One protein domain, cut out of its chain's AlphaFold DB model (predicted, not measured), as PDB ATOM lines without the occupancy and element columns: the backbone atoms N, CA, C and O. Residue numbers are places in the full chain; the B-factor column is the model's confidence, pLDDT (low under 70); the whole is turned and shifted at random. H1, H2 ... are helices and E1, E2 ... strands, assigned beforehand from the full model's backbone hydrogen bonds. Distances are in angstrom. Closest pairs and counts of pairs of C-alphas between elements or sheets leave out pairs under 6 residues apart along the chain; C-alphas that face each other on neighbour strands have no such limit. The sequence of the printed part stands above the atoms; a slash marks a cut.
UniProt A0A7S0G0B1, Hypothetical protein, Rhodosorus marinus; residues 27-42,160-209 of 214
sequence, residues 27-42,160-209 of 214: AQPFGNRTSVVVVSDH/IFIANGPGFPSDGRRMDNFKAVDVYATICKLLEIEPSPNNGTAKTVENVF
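What this domain is: This is residues 27 to 42 and 160 to 209 of the 214 residues of the protein "Hypothetical protein" of Rhodosorus marinus (UniProt A0A7S0G0B1). With little regular structure, this is a short two-stranded ribbon, E1 beside E2, and two short helices, H1 and H2, that meet at a steep angle, joined by long loops. The 66 printed residues are mixed in class, with 24 in named elements, in the order E1 E2 H1 H2; the sheet is antiparallel. The whole is compact, radius of gyration of the C-alphas 12.2 A, spanning 36 by 26 by 21 A.

Where its parts are: E1, residues 36 to 39, begins at C-alpha (289.115, 513.298, 394.476) and is 10.0 A long; E2, residues 161 to 164, is 10.3 A. H1, residues 182 to 190, is 12.3 A; H2, residues 202 to 208, is 10.2 A and ends at C-alpha (290.342, 514.861, 381.420).

How they stand to each other: E1 and E2 are antiparallel at 173 degrees, with N 36 and O 164 within hydrogen-bond range at 2.8 A. E1 is apart from H1 and H2; E2 and H2 are only just apart, closest 8.5 A. H1 and H2 touch, closest C-alphas Thr 186 and Val 205, 5.5 A, at a steep tilt of 69 degrees, only just short of perpendicular, the same way. Every O i to N i+4 pair is within hydrogen-bond range in H1, 2 of 3 in H2.

The domain as a whole: The C-alphas farthest apart, Ala 27 and Pro 197, are 36.9 A apart. Residues 43 to 159 are not printed; C-alphas 42 and 160 are 7.8 A apart across the cut. The links E2 to H1 and H1 to H2 are long. No printed residue is under 70 in pLDDT.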
ATOM      1  N   ALA A  27     291.237 504.169 403.566       97.69
ATOM      2  CA  ALA A  27     290.877 503.210 404.610       97.69
ATOM      3  C   ALA A  27     289.395 502.782 404.583       97.69
ATOM      4  O   ALA A  27     289.031 501.808 405.243       97.69
ATOM      5  N   GLN A  28     288.527 503.486 403.848       98.00
ATOM      6  CA  GLN A  28     287.116 503.114 403.738       98.00
ATOM      7  C   GLN A  28     286.914 501.929 402.783       98.00
ATOM      8  O   GLN A  28     287.633 501.813 401.788       98.00
ATOM      9  N   PRO A  29     285.850 501.121 402.967       97.94
ATOM     10  CA  PRO A  29     285.481 500.063 402.020       97.94
ATOM     11  C   PRO A  29     285.263 500.548 400.575       97.94
ATOM     12  O   PRO A  29     285.328 499.757 399.639       97.94
ATOM     13  N   PHE A  30     284.995 501.844 400.389       95.31
ATOM     14  CA  PHE A  30     284.774 502.494 399.094       95.31
ATOM     15  C   PHE A  30     285.980 503.311 398.592       95.31
ATOM     16  O   PHE A  30     285.878 503.983 397.562       95.31
ATOM     17  N   GLY A  31     287.120 503.280 399.289       96.00
ATOM     18  CA  GLY A  31     288.277 504.119 398.969       96.00
ATOM     19  C   GLY A  31     288.829 503.887 397.563       96.00
ATOM     20  O   GLY A  31     289.136 504.836 396.849       96.00
ATOM     21  N   ASN A  32     288.852 502.631 397.104       94.06
ATOM     22  CA  ASN A  32     289.272 502.262 395.746       94.06
ATOM     23  C   ASN A  32     288.284 502.683 394.640       94.06
ATOM     24  O   ASN A  32     288.592 502.534 393.460       94.06
ATOM     25  N   ARG A  33     287.099 503.179 395.011       94.81
ATOM     26  CA  ARG A  33     286.038 503.656 394.112       94.81
ATOM     27  C   ARG A  33     285.785 505.156 394.243       94.81
ATOM     28  O   ARG A  33     284.850 505.661 393.633       94.81
ATOM     29  N   THR A  34     286.589 505.855 395.040       96.31
ATOM     30  CA  THR A  34     286.445 507.293 395.264       96.31
ATOM     31  C   THR A  34     287.458 508.054 394.431       96.31
ATOM     32  O   THR A  34     288.649 507.741 394.451       96.31
ATOM     33  N   SER A  35     286.976 509.079 393.739       96.56
ATOM     34  CA  SER A  35     287.809 510.023 393.005       96.56
ATOM     35  C   SER A  35     287.768 511.373 393.704       96.56
ATOM     36  O   SER A  35     286.714 511.819 394.154       96.56
ATOM     37  N   VAL A  36     288.925 512.013 393.810       96.75
ATOM     38  CA  VAL A  36     289.115 513.298 394.476       96.75
ATOM     39  C   VAL A  36     289.479 514.331 393.421       96.75
ATOM     40  O   VAL A  36     290.387 514.116 392.616       96.75
ATOM     41  N   VAL A  37     288.766 515.455 393.435       97.06
ATOM     42  CA  VAL A  37     289.048 516.622 392.598       97.06
ATOM     43  C   VAL A  37     289.332 517.800 393.523       97.06
ATOM     44  O   VAL A  37     288.483 518.176 394.327       97.06
ATOM     45  N   VAL A  38     290.535 518.357 393.424       97.69
ATOM     46  CA  VAL A  38     291.001 519.519 394.183       97.69
ATOM     47  C   VAL A  38     291.065 520.708 393.238       97.69
ATOM     48  O   VAL A  38     291.661 520.620 392.164       97.69
ATOM     49  N   VAL A  39     290.450 521.817 393.637       97.31
ATOM     50  CA  VAL A  39     290.386 523.051 392.849       97.31
ATOM     51  C   VAL A  39     290.719 524.261 393.711       97.31
ATOM     52  O   VAL A  39     290.574 524.208 394.932       97.31
ATOM     53  N   SER A  40     291.112 525.360 393.071       97.44
ATOM     54  CA  SER A  40     290.975 526.700 393.645       97.44
ATOM     55  C   SER A  40     290.103 527.573 392.745       97.44
ATOM     56  O   SER A  40     289.832 527.240 391.592       97.44
ATOM     57  N   ASP A  41     289.625 528.680 393.291       96.88
ATOM     58  CA  ASP A  41     288.847 529.693 392.585       96.88
ATOM     59  C   ASP A  41     289.733 530.621 391.741       96.88
ATOM     60  O   ASP A  41     289.399 530.926 390.595       96.88
ATOM     61  N   HIS A  42     290.873 531.045 392.284       97.56
ATOM     62  CA  HIS A  42     291.852 531.895 391.606       97.56
ATOM     63  C   HIS A  42     293.251 531.764 392.226       97.56
ATOM     64  O   HIS A  42     293.469 531.033 393.195       97.56
ATOM     65  N   ILE A 160     294.389 526.210 390.587       95.69
ATOM     66  CA  ILE A 160     294.752 524.789 390.518       95.69
ATOM     67  C   ILE A 160     293.554 523.922 390.124       95.69
ATOM     68  O   ILE A 160     292.415 524.193 390.500       95.69
ATOM     69  N   PHE A 161     293.840 522.836 389.409       96.50
ATOM     70  CA  PHE A 161     292.931 521.716 389.187       96.50
ATOM     71  C   PHE A 161     293.744 520.421 389.246       96.50
ATOM     72  O   PHE A 161     294.665 520.224 388.453       96.50
ATOM     73  N   ILE A 162     293.422 519.546 390.195       96.44
ATOM     74  CA  ILE A 162     294.056 518.236 390.372       96.44
ATOM     75  C   ILE A 162     292.946 517.204 390.502       96.44
ATOM     76  O   ILE A 162     292.062 517.349 391.338       96.44
ATOM     77  N   ALA A 163     292.999 516.145 389.702       95.75
ATOM     78  CA  ALA A 163     292.023 515.066 389.732       95.75
ATOM     79  C   ALA A 163     292.737 513.718 389.880       95.75
ATOM     80  O   ALA A 163     293.692 513.432 389.157       95.75
ATOM     81  N   ASN A 164     292.297 512.895 390.833       94.94
ATOM     82  CA  ASN A 164     292.899 511.596 391.111       94.94
ATOM     83  C   ASN A 164     291.849 510.555 391.508       94.94
ATOM     84  O   ASN A 164     290.905 510.865 392.229       94.94
ATOM     85  N   GLY A 165     292.034 509.315 391.060       94.31
ATOM     86  CA  GLY A 165     291.149 508.187 391.359       94.31
ATOM     87  C   GLY A 165     290.504 507.585 390.106       94.31
ATOM     88  O   GLY A 165     290.848 507.968 388.985       94.31
ATOM     89  N   PRO A 166     289.593 506.612 390.275       93.88
ATOM     90  CA  PRO A 166     288.905 505.948 389.170       93.88
ATOM     91  C   PRO A 166     288.270 506.924 388.166       93.88
ATOM     92  O   PRO A 166     287.696 507.947 388.531       93.88
ATOM     93  N   GLY A 167     288.384 506.608 386.876       92.38
ATOM     94  CA  GLY A 167     287.927 507.470 385.777       92.38
ATOM     95  C   GLY A 167     288.983 508.467 385.283       92.38
ATOM     96  O   GLY A 167     288.985 508.806 384.097       92.38
ATOM     97  N   PHE A 168     289.934 508.867 386.130       95.25
ATOM     98  CA  PHE A 168     291.033 509.748 385.734       95.25
ATOM     99  C   PHE A 168     292.285 508.962 385.295       95.25
ATOM    100  O   PHE A 168     292.515 507.845 385.765       95.25
ATOM    101  N   PRO A 169     293.111 509.514 384.385       92.88
ATOM    102  CA  PRO A 169     294.415 508.953 384.042       92.88
ATOM    103  C   PRO A 169     295.345 508.867 385.261       92.88
ATOM    104  O   PRO A 169     295.417 509.792 386.068       92.88
ATOM    105  N   SER A 170     296.104 507.776 385.370       91.00
ATOM    106  CA  SER A 170     297.133 507.575 386.405       91.00
ATOM    107  C   SER A 170     298.560 507.861 385.913       91.00
ATOM    108  O   SER A 170     299.519 507.659 386.652       91.00
ATOM    109  N   ASP A 171     298.706 508.347 384.677       91.62
ATOM    110  CA  ASP A 171     299.974 508.646 383.992       91.62
ATOM    111  C   ASP A 171     300.584 510.006 384.388       91.62
ATOM    112  O   ASP A 171     301.608 510.408 383.838       91.62
ATOM    113  N   GLY A 172     299.963 510.735 385.324       89.19
ATOM    114  CA  GLY A 172     300.402 512.075 385.720       89.19
ATOM    115  C   GLY A 172     300.204 513.125 384.623       89.19
ATOM    116  O   GLY A 172     300.930 514.121 384.587       89.19
ATOM    117  N   ARG A 173     299.248 512.899 383.710       91.06
ATOM    118  CA  ARG A 173     298.934 513.811 382.607       91.06
ATOM    119  C   ARG A 173     298.728 515.244 383.087       91.06
ATOM    120  O   ARG A 173     297.928 515.520 383.976       91.06
ATOM    121  N   ARG A 174     299.395 516.166 382.395       91.75
ATOM    122  CA  ARG A 174     299.122 517.600 382.475       91.75
ATOM    123  C   ARG A 174     298.135 517.994 381.393       91.75
ATOM    124  O   ARG A 174     298.186 517.469 380.281       91.75
ATOM    125  N   MET A 175     297.244 518.909 381.738       88.75
ATOM    126  CA  MET A 175     296.292 519.472 380.799       88.75
ATOM    127  C   MET A 175     296.550 520.953 380.615       88.75
ATOM    128  O   MET A 175     296.811 521.663 381.582       88.75
ATOM    129  N   ASP A 176     296.375 521.402 379.379       87.25
ATOM    130  CA  ASP A 176     296.390 522.810 379.021       87.25
ATOM    131  C   ASP A 176     294.965 523.279 378.711       87.25
ATOM    132  O   ASP A 176     294.104 522.487 378.320       87.25
ATOM    133  N   ASN A 177     294.724 524.586 378.829       86.06
ATOM    134  CA  ASN A 177     293.462 525.237 378.450       86.06
ATOM    135  C   ASN A 177     292.203 524.730 379.183       86.06
ATOM    136  O   ASN A 177     291.092 524.903 378.677       86.06
ATOM    137  N   PHE A 178     292.356 524.132 380.366       93.88
ATOM    138  CA  PHE A 178     291.231 523.817 381.244       93.88
ATOM    139  C   PHE A 178     290.768 525.073 381.982       93.88
ATOM    140  O   PHE A 178     291.577 525.770 382.595       93.88
ATOM    141  N   LYS A 179     289.471 525.372 381.927       95.06
ATOM    142  CA  LYS A 179     288.872 526.537 382.584       95.06
ATOM    143  C   LYS A 179     288.016 526.089 383.761       95.06
ATOM    144  O   LYS A 179     287.431 525.015 383.737       95.06
ATOM    145  N   ALA A 180     287.841 526.960 384.753       95.62
ATOM    146  CA  ALA A 180     286.977 526.676 385.904       95.62
ATOM    147  C   ALA A 180     285.540 526.274 385.498       95.62
ATOM    148  O   ALA A 180     284.935 525.410 386.127       95.62
ATOM    149  N   VAL A 181     285.016 526.826 384.394       96.38
ATOM    150  CA  VAL A 181     283.692 526.460 383.849       96.38
ATOM    151  C   VAL A 181     283.604 525.007 383.357       96.38
ATOM    152  O   VAL A 181     282.508 524.457 383.286       96.38
ATOM    153  N   ASP A 182     284.736 524.359 383.068       97.38
ATOM    154  CA  ASP A 182     284.793 522.957 382.639       97.38
ATOM    155  C   ASP A 182     284.639 521.980 383.822       97.38
ATOM    156  O   ASP A 182     284.324 520.803 383.617       97.38
ATOM    157  N   VAL A 183     284.817 522.445 385.069       97.44
ATOM    158  CA  VAL A 183     284.713 521.608 386.278       97.44
ATOM    159  C   VAL A 183     283.322 520.992 386.397       97.44
ATOM    160  O   VAL A 183     283.215 519.794 386.635       97.44
ATOM    161  N   TYR A 184     282.259 521.768 386.169       98.00
ATOM    162  CA  TYR A 184     280.879 521.279 386.263       98.00
ATOM    163  C   TYR A 184     280.633 520.067 385.353       98.00
ATOM    164  O   TYR A 184     280.257 518.994 385.826       98.00
ATOM    165  N   ALA A 185     280.918 520.212 384.057       97.38
ATOM    166  CA  ALA A 185     280.733 519.143 383.082       97.38
ATOM    167  C   ALA A 185     281.668 517.948 383.347       97.38
ATOM    168  O   ALA A 185     281.288 516.803 383.105       97.38
ATOM    169  N   THR A 186     282.860 518.194 383.899       96.94
ATOM    170  CA  THR A 186     283.773 517.134 384.353       96.94
ATOM    171  C   THR A 186     283.160 516.319 385.491       96.94
ATOM    172  O   THR A 186     283.144 515.094 385.422       96.94
ATOM    173  N   ILE A 187     282.599 516.968 386.512       97.50
ATOM    174  CA  ILE A 187     281.946 516.271 387.626       97.50
ATOM    175  C   ILE A 187     280.697 515.517 387.155       97.50
ATOM    176  O   ILE A 187     280.544 514.348 387.500       97.50
ATOM    177  N   CYS A 188     279.851 516.120 386.312       97.50
ATOM    178  CA  CYS A 188     278.702 515.429 385.713       97.50
ATOM    179  C   CYS A 188     279.128 514.156 384.976       97.50
ATOM    180  O   CYS A 188     278.568 513.090 385.214       97.50
ATOM    181  N   LYS A 189     280.174 514.242 384.146       95.62
ATOM    182  CA  LYS A 189     280.696 513.091 383.405       95.62
ATOM    183  C   LYS A 189     281.267 512.005 384.317       95.62
ATOM    184  O   LYS A 189     281.031 510.830 384.060       95.62
ATOM    185  N   LEU A 190     281.993 512.383 385.370       95.88
ATOM    186  CA  LEU A 190     282.524 511.441 386.361       95.88
ATOM    187  C   LEU A 190     281.404 510.682 387.092       95.88
ATOM    188  O   LEU A 190     281.569 509.510 387.408       95.88
ATOM    189  N   LEU A 191     280.283 511.358 387.353       95.81
ATOM    190  CA  LEU A 191     279.116 510.806 388.043       95.81
ATOM    191  C   LEU A 191     278.101 510.130 387.107       95.81
ATOM    192  O   LEU A 191     277.081 509.650 387.591       95.81
ATOM    193  N   GLU A 192     278.358 510.108 385.796       95.62
ATOM    194  CA  GLU A 192     277.429 509.601 384.773       95.62
ATOM    195  C   GLU A 192     276.062 510.321 384.777       95.62
ATOM    196  O   GLU A 192     275.013 509.722 384.551       95.62
ATOM    197  N   ILE A 193     276.076 511.635 385.025       96.94
ATOM    198  CA  ILE A 193     274.893 512.508 385.044       96.94
ATOM    199  C   ILE A 193     274.873 513.374 383.782       96.94
ATOM    200  O   ILE A 193     275.891 513.960 383.410       96.94
ATOM    201  N   GLU A 194     273.697 513.514 383.163       96.69
ATOM    202  CA  GLU A 194     273.496 514.446 382.049       96.69
ATOM    203  C   GLU A 194     273.636 515.901 382.544       96.69
ATOM    204  O   GLU A 194     272.883 516.321 383.434       96.69
ATOM    205  N   PRO A 195     274.590 516.690 382.019       97.06
ATOM    206  CA  PRO A 195     274.764 518.069 382.443       97.06
ATOM    207  C   PRO A 195     273.622 518.955 381.926       97.06
ATOM    208  O   PRO A 195     273.175 518.845 380.788       97.06
ATOM    209  N   SER A 196     273.199 519.917 382.743       97.75
ATOM    210  CA  SER A 196     272.373 521.032 382.266       97.75
ATOM    211  C   SER A 196     273.170 521.938 381.311       97.75
ATOM    212  O   SER A 196     274.408 521.891 381.322       97.75
ATOM    213  N   PRO A 197     272.505 522.794 380.503       97.25
ATOM    214  CA  PRO A 197     273.194 523.748 379.637       97.25
ATOM    215  C   PRO A 197     274.226 524.576 380.413       97.25
ATOM    216  O   PRO A 197     273.912 525.168 381.443       97.25
ATOM    217  N   ASN A 198     275.468 524.591 379.930       96.12
ATOM    218  CA  ASN A 198     276.596 525.251 380.585       96.12
ATOM    219  C   ASN A 198     277.637 525.713 379.549       96.12
ATOM    220  O   ASN A 198     277.545 525.375 378.371       96.12
ATOM    221  N   ASN A 199     278.630 526.490 379.991       95.06
ATOM    222  CA  ASN A 199     279.671 527.057 379.124       95.06
ATOM    223  C   ASN A 199     280.981 526.246 379.101       95.06
ATOM    224  O   ASN A 199     281.993 526.739 378.599       95.06
ATOM    225  N   GLY A 200     280.982 525.030 379.650       94.94
ATOM    226  CA  GLY A 200     282.116 524.117 379.580       94.94
ATOM    227  C   GLY A 200     282.354 523.603 378.158       94.94
ATOM    228  O   GLY A 200     281.434 523.445 377.354       94.94
ATOM    229  N   THR A 201     283.610 523.320 377.830       95.12
ATOM    230  CA  THR A 201     284.021 522.820 376.517       95.12
ATOM    231  C   THR A 201     284.078 521.295 376.528       95.12
ATOM    232  O   THR A 201     285.000 520.706 377.092       95.12
ATOM    233  N   ALA A 202     283.139 520.637 375.840       92.31
ATOM    234  CA  ALA A 202     283.021 519.173 375.823       92.31
ATOM    235  C   ALA A 202     284.337 518.450 375.472       92.31
ATOM    236  O   ALA A 202     284.740 517.522 376.171       92.31
ATOM    237  N   LYS A 203     285.064 518.926 374.450       92.69
ATOM    238  CA  LYS A 203     286.365 518.359 374.049       92.69
ATOM    239  C   LYS A 203     287.427 518.475 375.150       92.69
ATOM    240  O   LYS A 203     288.234 517.567 375.325       92.69
ATOM    241  N   THR A 204     287.442 519.584 375.888       93.69
ATOM    242  CA  THR A 204     288.353 519.778 377.025       93.69
ATOM    243  C   THR A 204     288.022 518.787 378.136       93.69
ATOM    244  O   THR A 204     288.912 518.096 378.622       93.69
ATOM    245  N   VAL A 205     286.734 518.649 378.465       92.88
ATOM    246  CA  VAL A 205     286.235 517.701 379.469       92.88
ATOM    247  C   VAL A 205     286.544 516.253 379.081       92.88
ATOM    248  O   VAL A 205     286.930 515.456 379.924       92.88
ATOM    249  N   GLU A 206     286.429 515.884 377.804       91.75
ATOM    250  CA  GLU A 206     286.799 514.549 377.317       91.75
ATOM    251  C   GLU A 206     288.266 514.203 377.560       91.75
ATOM    252  O   GLU A 206     288.565 513.074 377.952       91.75
ATOM    253  N   ASN A 207     289.164 515.170 377.382       90.88
ATOM    254  CA  ASN A 207     290.600 514.966 377.558       90.88
ATOM    255  C   ASN A 207     291.015 514.748 379.024       90.88
ATOM    256  O   ASN A 207     292.110 514.224 379.262       90.88
ATOM    257  N   VAL A 208     290.143 515.104 379.980       92.38
ATOM    258  CA  VAL A 208     290.342 514.861 381.420       92.38
ATOM    259  C   VAL A 208     290.399 513.371 381.734       92.38
ATOM    260  O   VAL A 208     291.158 512.956 382.603       92.38
ATOM    261  N   PHE A 209     289.604 512.556 381.044       92.00
ATOM    262  CA  PHE A 209     289.409 511.157 381.413       92.00
ATOM    263  C   PHE A 209     290.410 510.231 380.714       92.00
ATOM    264  O   PHE A 209     291.028 510.555 379.690       92.00
TER     265      PHE A 209